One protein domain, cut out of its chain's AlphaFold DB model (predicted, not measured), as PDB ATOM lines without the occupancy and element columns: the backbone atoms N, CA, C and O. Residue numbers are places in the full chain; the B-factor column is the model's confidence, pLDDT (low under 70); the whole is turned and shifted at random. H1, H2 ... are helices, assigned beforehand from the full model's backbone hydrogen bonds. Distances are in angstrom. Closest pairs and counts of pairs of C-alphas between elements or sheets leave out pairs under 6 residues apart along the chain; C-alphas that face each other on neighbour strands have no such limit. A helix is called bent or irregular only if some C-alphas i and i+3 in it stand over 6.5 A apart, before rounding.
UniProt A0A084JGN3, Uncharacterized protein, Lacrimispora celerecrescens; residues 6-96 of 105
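Overview. This is residues 6 to 96 of the 105 residues of an uncharacterized protein of Lacrimispora celerecrescens (UniProt A0A084JGN3). One long helix, H4, has its first part built into a compact head with three short helices, H1, H2 and H3, while the rest of it sticks out as a long arm, residues 76 to 96 standing free. In the head H3 packs on H4 at a steep tilt, H2 runs beside the first turns of H4, and H1 crosses H3 on the side away from H4. The printed part has 91 residues with four named helices, in the order H1, H2, H3, H4, and no named strand; the class is all helix. The whole is loose, with a radius of gyration of the C-alphas of 17.4 A, and spans 62 by 27 by 20 A, the arm making the length.

Along the chain. H4 is the longest helix, residues 61 to 94, 48.9 A from C-alpha 61 at (-44.842, 32.361, 22.600) to C-alpha 94 at (-58.847, 54.183, 64.067). H1, residues 6 to 18, is 17.9 A long and begins at C-alpha 6 at (-35.645, 19.825, 32.287). H2 holds residues 32 to 41, 14.0 A, and H3 residues 45 to 53, 12.7 A. No helix is bent.

Arrangement. H4 touches H3 with residues 64 to 74 alone, the closest C-alphas being those of His 46 and Tyr 71, 4.1 A apart; the two run opposite ways at a steep tilt of 49 degrees. H4 touches H2 with residues 63 to 67 alone, at a shallow tilt of 21 degrees, the same way; the closest C-alphas, of Glu 33 and Val 63, are 6.5 A apart. H2 and H3 only just touch, with 3 pairs of C-alphas within 8 A, and only at the corner by their link; the closest C-alphas are those of Ala 39 and Ala 45, 4.6 A apart. H1 touches H3 about perpendicular, at 79 degrees, with the C-alphas of Val 17 and Gly 51 closest at 5.8 A. H1 touches H2 with residues 6 to 10 alone, at a steep tilt of 67 degrees, the C-alphas of Glu 6 and Met 35 being closest at 5.8 A. H1 and H4 are apart. The helix packing is mostly crossed. In H1 and H2 every O i to N i+4 pair is within hydrogen-bond range; in H3 3 of 5 are, and in H4 28 of 30.

Size, cuts and confidence. The two C-alphas farthest apart are those of Arg 28 and Gly 96, 61.8 A. Without residues 76 to 96 the body has 70 residues and spans 29 by 24 by 20 A, with a radius of gyration of 10.8 A. The link from H1 to H2, residues 19 to 31, is long; that from H2 to H3 is tight, and that from H3 to H4 short. The printed part has no cut. Its mean pLDDT is 92.4, and no printed residue is under 70.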
ATOM      1  N   GLU A   6     -35.002  18.533  32.027       93.56
ATOM      2  CA  GLU A   6     -35.645  19.825  32.287       93.56
ATOM      3  C   GLU A   6     -35.512  20.230  33.755       93.56
ATOM      4  O   GLU A   6     -35.258  21.388  34.051       93.56
ATOM      5  N   GLU A   7     -35.619  19.274  34.673       94.62
ATOM      6  CA  GLU A   7     -35.468  19.477  36.111       94.62
ATOM      7  C   GLU A   7     -34.047  19.949  36.455       94.62
ATOM      8  O   GLU A   7     -33.868  20.917  37.192       94.62
ATOM      9  N   ARG A   8     -33.022  19.300  35.886       95.06
ATOM     10  CA  ARG A   8     -31.624  19.716  36.077       95.06
ATOM     11  C   ARG A   8     -31.354  21.078  35.453       95.06
ATOM     12  O   ARG A   8     -30.742  21.921  36.101       95.06
ATOM     13  N   TYR A   9     -31.834  21.303  34.233       95.69
ATOM     14  CA  TYR A   9     -31.668  22.589  33.567       95.69
ATOM     15  C   TYR A   9     -32.377  23.713  34.325       95.69
ATOM     16  O   TYR A   9     -31.795  24.776  34.496       95.69
ATOM     17  N   LEU A  10     -33.582  23.472  34.853       96.00
ATOM     18  CA  LEU A  10     -34.296  24.426  35.696       96.00
ATOM     19  C   LEU A  10     -33.442  24.846  36.896       96.00
ATOM     20  O   LEU A  10     -33.301  26.036  37.156       96.00
ATOM     21  N   MET A  11     -32.834  23.886  37.598       96.38
ATOM     22  CA  MET A  11     -31.950  24.180  38.730       96.38
ATOM     23  C   MET A  11     -30.728  25.003  38.310       96.38
ATOM     24  O   MET A  11     -30.365  25.958  38.994       96.38
ATOM     25  N   THR A  12     -30.113  24.671  37.173       96.12
ATOM     26  CA  THR A  12     -28.982  25.428  36.625       96.12
ATOM     27  C   THR A  12     -29.384  26.854  36.248       96.12
ATOM     28  O   THR A  12     -28.690  27.800  36.620       96.12
ATOM     29  N   LEU A  13     -30.517  27.023  35.566       96.12
ATOM     30  CA  LEU A  13     -31.034  28.324  35.154       96.12
ATOM     31  C   LEU A  13     -31.351  29.198  36.372       96.12
ATOM     32  O   LEU A  13     -30.911  30.341  36.437       96.12
ATOM     33  N   LEU A  14     -32.047  28.644  37.370       96.44
ATOM     34  CA  LEU A  14     -32.353  29.345  38.618       96.44
ATOM     35  C   LEU A  14     -31.085  29.745  39.370       96.44
ATOM     36  O   LEU A  14     -30.989  30.875  39.839       96.44
ATOM     37  N   SER A  15     -30.100  28.846  39.451       96.50
ATOM     38  CA  SER A  15     -28.798  29.159  40.042       96.50
ATOM     39  C   SER A  15     -28.120  30.319  39.313       96.50
ATOM     40  O   SER A  15     -27.583  31.211  39.965       96.50
ATOM     41  N   SER A  16     -28.182  30.356  37.980       95.38
ATOM     42  CA  SER A  16     -27.608  31.460  37.210       95.38
ATOM     43  C   SER A  16     -28.292  32.793  37.514       95.38
ATOM     44  O   SER A  16     -27.623  33.760  37.872       95.38
ATOM     45  N   VAL A  17     -29.630  32.813  37.499       94.94
ATOM     46  CA  VAL A  17     -30.431  34.008  37.811       94.94
ATOM     47  C   VAL A  17     -30.142  34.522  39.223       94.94
ATOM     48  O   VAL A  17     -29.897  35.713  39.405       94.94
ATOM     49  N   ILE A  18     -30.125  33.637  40.225       94.19
ATOM     50  CA  ILE A  18     -29.857  34.004  41.626       94.19
ATOM     51  C   ILE A  18     -28.446  34.577  41.784       94.19
ATOM     52  O   ILE A  18     -28.249  35.550  42.509       94.19
ATOM     53  N   ASN A  19     -27.471  33.996  41.084       96.00
ATOM     54  CA  ASN A  19     -26.082  34.441  41.121       96.00
ATOM     55  C   ASN A  19     -25.780  35.594  40.150       96.00
ATOM     56  O   ASN A  19     -24.611  35.948  40.008       96.00
ATOM     57  N   GLN A  20     -26.795  36.162  39.485       93.00
ATOM     58  CA  GLN A  20     -26.654  37.246  38.501       93.00
ATOM     59  C   GLN A  20     -25.649  36.917  37.385       93.00
ATOM     60  O   GLN A  20     -24.887  37.770  36.933       93.00
ATOM     61  N   LYS A  21     -25.626  35.653  36.958       94.00
ATOM     62  CA  LYS A  21     -24.813  35.170  35.841       94.00
ATOM     63  C   LYS A  21     -25.663  35.059  34.577       94.00
ATOM     64  O   LYS A  21     -26.894  35.047  34.627       94.00
ATOM     65  N   GLU A  22     -24.995  34.967  33.434       92.44
ATOM     66  CA  GLU A  22     -25.657  34.754  32.147       92.44
ATOM     67  C   GLU A  22     -26.417  33.427  32.126       92.44
ATOM     68  O   GLU A  22     -25.976  32.417  32.683       92.44
ATOM     69  N   SER A  23     -27.587  33.424  31.489       92.62
ATOM     70  CA  SER A  23     -28.409  32.221  31.418       92.62
ATOM     71  C   SER A  23     -27.760  31.216  30.471       92.62
ATOM     72  O   SER A  23     -27.595  31.518  29.292       92.62
ATOM     73  N   PRO A  24     -27.363  30.032  30.962       92.31
ATOM     74  CA  PRO A  24     -26.662  29.077  30.125       92.31
ATOM     75  C   PRO A  24     -27.625  28.498  29.097       92.31
ATOM     76  O   PRO A  24     -28.706  28.048  29.469       92.31
ATOM     77  N   ALA A  25     -27.216  28.462  27.831       91.44
ATOM     78  CA  ALA A  25     -27.994  27.818  26.783       91.44
ATOM     79  C   ALA A  25     -28.214  26.322  27.094       91.44
ATOM     80  O   ALA A  25     -27.328  25.647  27.642       91.44
ATOM     81  N   PRO A  26     -29.389  25.767  26.765       91.69
ATOM     82  CA  PRO A  26     -29.649  24.355  26.942       91.69
ATOM     83  C   PRO A  26     -28.806  23.522  25.972       91.69
ATOM     84  O   PRO A  26     -28.743  23.752  24.774       91.69
ATOM     85  N   LEU A  27     -28.184  22.472  26.498       89.12
ATOM     86  CA  LEU A  27     -27.395  21.510  25.718       89.12
ATOM     87  C   LEU A  27     -28.250  20.612  24.804       89.12
ATOM     88  O   LEU A  27     -27.706  19.851  24.003       89.12
ATOM     89  N   ARG A  28     -29.572  20.581  25.006       89.56
ATOM     90  CA  ARG A  28     -30.531  19.737  24.279       89.56
ATOM     91  C   ARG A  28     -31.869  20.452  24.183       89.56
ATOM     92  O   ARG A  28     -32.200  21.239  25.064       89.56
ATOM     93  N   TYR A  29     -32.670  20.070  23.191       89.38
ATOM     94  CA  TYR A  29     -34.046  20.540  23.067       89.38
ATOM     95  C   TYR A  29     -34.822  20.370  24.382       89.38
ATOM     96  O   TYR A  29     -34.846  19.282  24.970       89.38
ATOM     97  N   LEU A  30     -35.458  21.454  24.823       91.75
ATOM     98  CA  LEU A  30     -36.256  21.499  26.041       91.75
ATOM     99  C   LEU A  30     -37.736  21.346  25.728       91.75
ATOM    100  O   LEU A  30     -38.301  22.050  24.892       91.75
ATOM    101  N   ASN A  31     -38.414  20.500  26.500       94.62
ATOM    102  CA  ASN A  31     -39.864  20.561  26.554       94.62
ATOM    103  C   ASN A  31     -40.298  21.751  27.431       94.62
ATOM    104  O   ASN A  31     -40.436  21.628  28.649       94.62
ATOM    105  N   TRP A  32     -40.520  22.906  26.803       95.00
ATOM    106  CA  TRP A  32     -40.912  24.148  27.478       95.00
ATOM    107  C   TRP A  32     -42.246  24.056  28.235       95.00
ATOM    108  O   TRP A  32     -42.401  24.668  29.290       95.00
ATOM    109  N   GLU A  33     -43.189  23.238  27.766       96.19
ATOM    110  CA  GLU A  33     -44.439  22.966  28.487       96.19
ATOM    111  C   GLU A  33     -44.184  22.221  29.802       96.19
ATOM    112  O   GLU A  33     -44.707  22.588  30.858       96.19
ATOM    113  N   LYS A  34     -43.331  21.192  29.765       95.38
ATOM    114  CA  LYS A  34     -42.898  20.472  30.965       95.38
ATOM    115  C   LYS A  34     -42.110  21.393  31.902       95.38
ATOM    116  O   LYS A  34     -42.380  21.397  33.101       95.38
ATOM    117  N   MET A  35     -41.198  22.202  31.356       95.50
ATOM    118  CA  MET A  35     -40.420  23.198  32.101       95.50
ATOM    119  C   MET A  35     -41.332  24.143  32.886       95.50
ATOM    120  O   MET A  35     -41.152  24.317  34.090       95.50
ATOM    121  N   PHE A  36     -42.354  24.701  32.227       97.38
ATOM    122  CA  PHE A  36     -43.325  25.565  32.887       97.38
ATOM    123  C   PHE A  36     -44.065  24.836  34.008       97.38
ATOM    124  O   PHE A  36     -44.160  25.364  35.112       97.38
ATOM    125  N   ARG A  37     -44.563  23.616  33.763       97.12
ATOM    126  CA  ARG A  37     -45.299  22.844  34.782       97.12
ATOM    127  C   ARG A  37     -44.456  22.592  36.032       97.12
ATOM    128  O   ARG A  37     -44.960  22.772  37.135       97.12
ATOM    129  N   ILE A  38     -43.185  22.219  35.866       96.62
ATOM    130  CA  ILE A  38     -42.262  22.003  36.991       96.62
ATOM    131  C   ILE A  38     -42.013  23.325  37.728       96.62
ATOM    132  O   ILE A  38     -42.139  23.391  38.950       96.62
ATOM    133  N   ALA A  39     -41.696  24.392  36.995       97.31
ATOM    134  CA  ALA A  39     -41.406  25.689  37.590       97.31
ATOM    135  C   ALA A  39     -42.614  26.280  38.340       97.31
ATOM    136  O   ALA A  39     -42.445  26.872  39.406       97.31
ATOM    137  N   ASP A  40     -43.827  26.114  37.813       97.19
ATOM    138  CA  ASP A  40     -45.058  26.577  38.458       97.19
ATOM    139  C   ASP A  40     -45.394  25.734  39.693       97.19
ATOM    140  O   ASP A  40     -45.702  26.289  40.749       97.19
ATOM    141  N   TYR A  41     -45.225  24.408  39.612       96.62
ATOM    142  CA  TYR A  41     -45.391  23.505  40.753       96.62
ATOM    143  C   TYR A  41     -44.482  23.892  41.931       96.62
ATOM    144  O   TYR A  41     -44.938  23.987  43.070       96.62
ATOM    145  N   HIS A  42     -43.214  24.211  41.655       95.56
ATOM    146  CA  HIS A  42     -42.257  24.674  42.666       95.56
ATOM    147  C   HIS A  42     -42.356  26.175  42.986       95.56
ATOM    148  O   HIS A  42     -41.561  26.684  43.771       95.56
ATOM    149  N   ARG A  43     -43.334  26.893  42.414       94.88
ATOM    150  CA  ARG A  43     -43.566  28.339  42.602       94.88
ATOM    151  C   ARG A  43     -42.380  29.230  42.220       94.88
ATOM    152  O   ARG A  43     -42.272  30.349  42.708       94.88
ATOM    153  N   VAL A  44     -41.530  28.780  41.302       96.44
ATOM    154  CA  VAL A  44     -40.340  29.504  40.811       96.44
ATOM    155  C   VAL A  44     -40.497  30.025  39.380       96.44
ATOM    156  O   VAL A  44     -39.589  30.666  38.864       96.44
ATOM    157  N   ALA A  45     -41.652  29.820  38.737       96.88
ATOM    158  CA  ALA A  45     -41.909  30.273  37.363       96.88
ATOM    159  C   ALA A  45     -41.637  31.776  37.143       96.88
ATOM    160  O   ALA A  45     -41.074  32.164  36.125       96.88
ATOM    161  N   HIS A  46     -41.969  32.621  38.118       94.38
ATOM    162  CA  HIS A  46     -41.679  34.054  38.065       94.38
ATOM    163  C   HIS A  46     -40.172  34.370  38.007       94.38
ATOM    164  O   HIS A  46     -39.779  35.314  37.332       94.38
ATOM    165  N   VAL A  47     -39.323  33.565  38.661       94.81
ATOM    166  CA  VAL A  47     -37.856  33.705  38.613       94.81
ATOM    167  C   VAL A  47     -37.306  33.199  37.282       94.81
ATOM    168  O   VAL A  47     -36.429  33.823  36.694       94.81
ATOM    169  N   VAL A  48     -37.863  32.098  36.770       96.12
ATOM    170  CA  VAL A  48     -37.497  31.541  35.458       96.12
ATOM    171  C   VAL A  48     -37.697  32.564  34.342       96.12
ATOM    172  O   VAL A  48     -36.894  32.588  33.414       96.12
ATOM    173  N   TYR A  49     -38.704  33.440  34.454       96.00
ATOM    174  CA  TYR A  49     -38.917  34.525  33.494       96.00
ATOM    175  C   TYR A  49     -37.661  35.397  33.294       96.00
ATOM    176  O   TYR A  49     -37.332  35.738  32.162       96.00
ATOM    177  N   TYR A  50     -36.907  35.697  34.358       93.62
ATOM    178  CA  TYR A  50     -35.645  36.437  34.233       93.62
ATOM    179  C   TYR A  50     -34.582  35.663  33.461       93.62
ATOM    180  O   TYR A  50     -33.883  36.244  32.637       93.62
ATOM    181  N   GLY A  51     -34.488  34.353  33.691       93.50
ATOM    182  CA  GLY A  51     -33.531  33.506  32.988       93.50
ATOM    183  C   GLY A  51     -33.834  33.420  31.495       93.50
ATOM    184  O   GLY A  51     -32.959  33.618  30.661       93.50
ATOM    185  N   ILE A  52     -35.101  33.203  31.134       94.12
ATOM    186  CA  ILE A  52     -35.487  33.058  29.723       94.12
ATOM    187  C   ILE A  52     -35.349  34.346  28.905       94.12
ATOM    188  O   ILE A  52     -35.249  34.256  27.687       94.12
ATOM    189  N   MET A  53     -35.344  35.527  29.537       91.56
ATOM    190  CA  MET A  53     -35.086  36.792  28.834       91.56
ATOM    191  C   MET A  53     -33.648  36.891  28.313       91.56
ATOM    192  O   MET A  53     -33.415  37.582  27.329       91.56
ATOM    193  N   GLY A  54     -32.700  36.216  28.969       87.31
ATOM    194  CA  GLY A  54     -31.293  36.186  28.570       87.31
ATOM    195  C   GLY A  54     -30.921  35.002  27.679       87.31
ATOM    196  O   GLY A  54     -29.737  34.807  27.426       87.31
ATOM    197  N   LEU A  55     -31.889  34.183  27.258       90.31
ATOM    198  CA  LEU A  55     -31.641  33.037  26.386       90.31
ATOM    199  C   LEU A  55     -31.886  33.410  24.926       90.31
ATOM    200  O   LEU A  55     -32.962  33.900  24.582       90.31
ATOM    201  N   ASP A  56     -30.935  33.059  24.069       85.56
ATOM    202  CA  ASP A  56     -31.104  33.052  22.613       85.56
ATOM    203  C   ASP A  56     -31.713  31.713  22.155       85.56
ATOM    204  O   ASP A  56     -31.139  30.959  21.379       85.56
ATOM    205  N   GLU A  57     -32.854  31.358  22.749       86.56
ATOM    206  CA  GLU A  57     -33.575  30.111  22.482       86.56
ATOM    207  C   GLU A  57     -34.990  30.396  21.993       86.56
ATOM    208  O   GLU A  57     -35.702  31.276  22.503       86.56
ATOM    209  N   GLU A  58     -35.443  29.596  21.031       88.38
ATOM    210  CA  GLU A  58     -36.791  29.719  20.497       88.38
ATOM    211  C   GLU A  58     -37.799  29.072  21.458       88.38
ATOM    212  O   GLU A  58     -38.046  27.865  21.476       88.38
ATOM    213  N   ILE A  59     -38.376  29.908  22.321       93.00
ATOM    214  CA  ILE A  59     -39.408  29.507  23.280       93.00
ATOM    215  C   ILE A  59     -40.781  29.767  22.661       93.00
ATOM    216  O   ILE A  59     -41.053  30.913  22.287       93.00
ATOM    217  N   PRO A  60     -41.694  28.774  22.638       95.38
ATOM    218  CA  PRO A  60     -43.060  28.987  22.179       95.38
ATOM    219  C   PRO A  60     -43.714  30.186  22.875       95.38
ATOM    220  O   PRO A  60     -43.719  30.281  24.108       95.38
ATOM    221  N   GLN A  61     -44.294  31.098  22.091       94.06
ATOM    222  CA  GLN A  61     -44.842  32.361  22.600       94.06
ATOM    223  C   GLN A  61     -45.907  32.144  23.687       94.06
ATOM    224  O   GLN A  61     -45.930  32.872  24.678       94.06
ATOM    225  N   SER A  62     -46.741  31.110  23.545       96.12
ATOM    226  CA  SER A  62     -47.749  30.724  24.539       96.12
ATOM    227  C   SER A  62     -47.130  30.379  25.899       96.12
ATOM    228  O   SER A  62     -47.627  30.804  26.941       96.12
ATOM    229  N   VAL A  63     -46.004  29.661  25.909       96.62
ATOM    230  CA  VAL A  63     -45.274  29.320  27.138       96.62
ATOM    231  C   VAL A  63     -44.596  30.559  27.720       96.62
ATOM    232  O   VAL A  63     -44.684  30.799  28.926       96.62
ATOM    233  N   ARG A  64     -43.979  31.392  26.871       95.19
ATOM    234  CA  ARG A  64     -43.348  32.653  27.291       95.19
ATOM    235  C   ARG A  64     -44.352  33.582  27.981       95.19
ATOM    236  O   ARG A  64     -44.050  34.120  29.044       95.19
ATOM    237  N   GLN A  65     -45.565  33.707  27.438       96.31
ATOM    238  CA  GLN A  65     -46.643  34.494  28.046       96.31
ATOM    239  C   GLN A  65     -47.064  33.959  29.418       96.31
ATOM    240  O   GLN A  65     -47.323  34.746  30.325       96.31
ATOM    241  N   ARG A  66     -47.087  32.637  29.617       97.69
ATOM    242  CA  ARG A  66     -47.412  32.050  30.928       97.69
ATOM    243  C   ARG A  66     -46.343  32.362  31.973       97.69
ATOM    244  O   ARG A  66     -46.686  32.720  33.098       97.69
ATOM    245  N   PHE A  67     -45.060  32.280  31.612       97.12
ATOM    246  CA  PHE A  67     -43.972  32.717  32.496       97.12
ATOM    247  C   PHE A  67     -44.076  34.209  32.825       97.12
ATOM    248  O   PHE A  67     -43.973  34.587  33.993       97.12
ATOM    249  N   PHE A  68     -44.360  35.043  31.823       95.69
ATOM    250  CA  PHE A  68     -44.562  36.476  32.019       95.69
ATOM    251  C   PHE A  68     -45.751  36.786  32.942       95.69
ATOM    252  O   PHE A  68     -45.642  37.632  33.827       95.69
ATOM    253  N   GLY A  69     -46.864  36.059  32.810       96.00
ATOM    254  CA  GLY A  69     -48.014  36.183  33.707       96.00
ATOM    255  C   GLY A  69     -47.640  35.925  35.168       96.00
ATOM    256  O   GLY A  69     -47.950  36.737  36.038       96.00
ATOM    257  N   LYS A  70     -46.874  34.858  35.438       95.75
ATOM    258  CA  LYS A  70     -46.374  34.549  36.790       95.75
ATOM    259  C   LYS A  70     -45.425  35.621  37.318       95.75
ATOM    260  O   LYS A  70     -45.475  35.957  38.502       95.75
ATOM    261  N   TYR A  71     -44.591  36.181  36.448       94.44
ATOM    262  CA  TYR A  71     -43.758  37.331  36.779       94.44
ATOM    263  C   TYR A  71     -44.609  38.542  37.200       94.44
ATOM    264  O   TYR A  71     -44.447  39.030  38.319       94.44
ATOM    265  N   LEU A  72     -45.577  38.966  36.383       92.88
ATOM    266  CA  LEU A  72     -46.464  40.090  36.709       92.88
ATOM    267  C   LEU A  72     -47.266  39.857  37.995       92.88
ATOM    268  O   LEU A  72     -47.380  40.755  38.829       92.88
ATOM    269  N   GLU A  73     -47.795  38.647  38.192       90.56
ATOM    270  CA  GLU A  73     -48.479  38.266  39.429       90.56
ATOM    271  C   GLU A  73     -47.586  38.489  40.652       90.56
ATOM    272  O   GLU A  73     -48.058  39.032  41.657       90.56
ATOM    273  N   SER A  74     -46.308  38.104  40.557       87.62
ATOM    274  CA  SER A  74     -45.325  38.255  41.633       87.62
ATOM    275  C   SER A  74     -44.966  39.720  41.909       87.62
ATOM    276  O   SER A  74     -44.938  40.123  43.072       87.62
ATOM    277  N   VAL A  75     -44.804  40.541  40.866       85.06
ATOM    278  CA  VAL A  75     -44.516  41.981  40.988       85.06
ATOM    279  C   VAL A  75     -45.688  42.708  41.651       85.06
ATOM    280  O   VAL A  75     -45.520  43.371  42.676       85.06
ATOM    281  N   HIS A  76     -46.910  42.504  41.152       83.00
ATOM    282  CA  HIS A  76     -48.110  43.117  41.725       83.00
ATOM    283  C   HIS A  76     -48.457  42.572  43.115       83.00
ATOM    284  O   HIS A  76     -49.233  43.184  43.854       83.00
ATOM    285  N   ARG A  77     -47.955  41.392  43.500       77.81
ATOM    286  CA  ARG A  77     -48.196  40.830  44.835       77.81
ATOM    287  C   ARG A  77     -47.582  41.708  45.919       77.81
ATOM    288  O   ARG A  77     -48.244  41.937  46.926       77.81
ATOM    289  N   VAL A  78     -46.372  42.223  45.709       77.44
ATOM    290  CA  VAL A  78     -45.687  43.078  46.693       77.44
ATOM    291  C   VAL A  78     -46.487  44.351  46.950       77.44
ATOM    292  O   VAL A  78     -46.743  44.706  48.099       77.44
ATOM    293  N   GLU A  79     -46.947  45.011  45.890       79.38
ATOM    294  CA  GLU A  79     -47.740  46.232  46.018       79.38
ATOM    295  C   GLU A  79     -49.091  45.975  46.699       79.38
ATOM    296  O   GLU A  79     -49.473  46.705  47.618       79.38
ATOM    297  N   ARG A  80     -49.786  44.896  46.312       77.69
ATOM    298  CA  ARG A  80     -51.048  44.488  46.949       77.69
ATOM    299  C   ARG A  80     -50.869  44.200  48.437       77.69
ATOM    300  O   ARG A  80     -51.680  44.665  49.233       77.69
ATOM    301  N   LEU A  81     -49.803  43.494  48.817       82.00
ATOM    302  CA  LEU A  81     -49.490  43.216  50.221       82.00
ATOM    303  C   LEU A  81     -49.198  44.505  50.996       82.00
ATOM    304  O   LEU A  81     -49.799  44.718  52.043       82.00
ATOM    305  N   ARG A  82     -48.389  45.419  50.445       83.69
ATOM    306  CA  ARG A  82     -48.123  46.736  51.057       83.69
ATOM    307  C   ARG A  82     -49.379  47.594  51.204       83.69
ATOM    308  O   ARG A  82     -49.466  48.432  52.101       83.69
ATOM    309  N   LYS A  83     -50.340  47.467  50.286       87.00
ATOM    310  CA  LYS A  83     -51.626  48.170  50.380       87.00
ATOM    311  C   LYS A  83     -52.502  47.565  51.477       87.00
ATOM    312  O   LYS A  83     -53.069  48.320  52.262       87.00
ATOM    313  N   ALA A  84     -52.579  46.238  51.552       86.25
ATOM    314  CA  ALA A  84     -53.318  45.536  52.598       86.25
ATOM    315  C   ALA A  84     -52.741  45.821  53.997       86.25
ATOM    316  O   ALA A  84     -53.495  46.141  54.909       86.25
ATOM    317  N   GLU A  85     -51.413  45.799  54.144       88.44
ATOM    318  CA  GLU A  85     -50.712  46.169  55.383       88.44
ATOM    319  C   GLU A  85     -51.117  47.573  55.853       88.44
ATOM    320  O   GLU A  85     -51.560  47.747  56.986       88.44
ATOM    321  N   ARG A  86     -51.076  48.563  54.949       88.81
ATOM    322  CA  ARG A  86     -51.511  49.937  55.246       88.81
ATOM    323  C   ARG A  86     -52.974  50.017  55.675       88.81
ATOM    324  O   ARG A  86     -53.289  50.742  56.610       88.81
ATOM    325  N   GLN A  87     -53.866  49.276  55.018       91.56
ATOM    326  CA  GLN A  87     -55.284  49.251  55.392       91.56
ATOM    327  C   GLN A  87     -55.495  48.692  56.802       91.56
ATOM    328  O   GLN A  87     -56.269  49.264  57.568       91.56
ATOM    329  N   VAL A  88     -54.792  47.613  57.152       90.81
ATOM    330  CA  VAL A  88     -54.838  47.027  58.498       90.81
ATOM    331  C   VAL A  88     -54.297  48.017  59.529       90.81
ATOM    332  O   VAL A  88     -54.950  48.237  60.546       90.81
ATOM    333  N   GLN A  89     -53.174  48.677  59.243       90.00
ATOM    334  CA  GLN A  89     -52.609  49.695  60.127       90.00
ATOM    335  C   GLN A  89     -53.593  50.844  60.387       90.00
ATOM    336  O   GLN A  89     -53.880  51.157  61.541       90.00
ATOM    337  N   THR A  90     -54.186  51.413  59.335       91.69
ATOM    338  CA  THR A  90     -55.189  52.480  59.476       91.69
ATOM    339  C   THR A  90     -56.404  52.025  60.288       91.69
ATOM    340  O   THR A  90     -56.978  52.811  61.040       91.69
ATOM    341  N   LEU A  91     -56.825  50.765  60.146       94.25
ATOM    342  CA  LEU A  91     -57.941  50.222  60.918       94.25
ATOM    343  C   LEU A  91     -57.591  50.108  62.410       94.25
ATOM    344  O   LEU A  91     -58.420  50.445  63.253       94.25
ATOM    345  N   LEU A  92     -56.380  49.656  62.738       92.50
ATOM    346  CA  LEU A  92     -55.910  49.519  64.120       92.50
ATOM    347  C   LEU A  92     -55.788  50.885  64.805       92.50
ATOM    348  O   LEU A  92     -56.295  51.054  65.912       92.50
ATOM    349  N   GLU A  93     -55.224  51.876  64.107       91.00
ATOM    350  CA  GLU A  93     -55.129  53.265  64.574       91.00
ATOM    351  C   GLU A  93     -56.515  53.868  64.840       91.00
ATOM    352  O   GLU A  93     -56.755  54.431  65.906       91.00
ATOM    353  N   ARG A  94     -57.465  53.692  63.909       92.75
ATOM    354  CA  ARG A  94     -58.847  54.183  64.067       92.75
ATOM    355  C   ARG A  94     -59.578  53.571  65.257       92.75
ATOM    356  O   ARG A  94     -60.417  54.241  65.847       92.75
ATOM    357  N   ASN A  95     -59.285  52.317  65.589       95.19
ATOM    358  CA  ASN A  95     -59.898  51.623  66.722       95.19
ATOM    359  C   ASN A  95     -59.102  51.785  68.030       95.19
ATOM    360  O   ASN A  95     -59.480  51.192  69.037       95.19
ATOM    361  N   GLY A  96     -58.006  52.555  68.034       92.00
ATOM    362  CA  GLY A  96     -57.174  52.763  69.223       92.00
ATOM    363  C   GLY A  96     -56.486  51.491  69.730       92.00
ATOM    364  O   GLY A  96     -56.200  51.377  70.922       92.00
TER     365      GLY A  96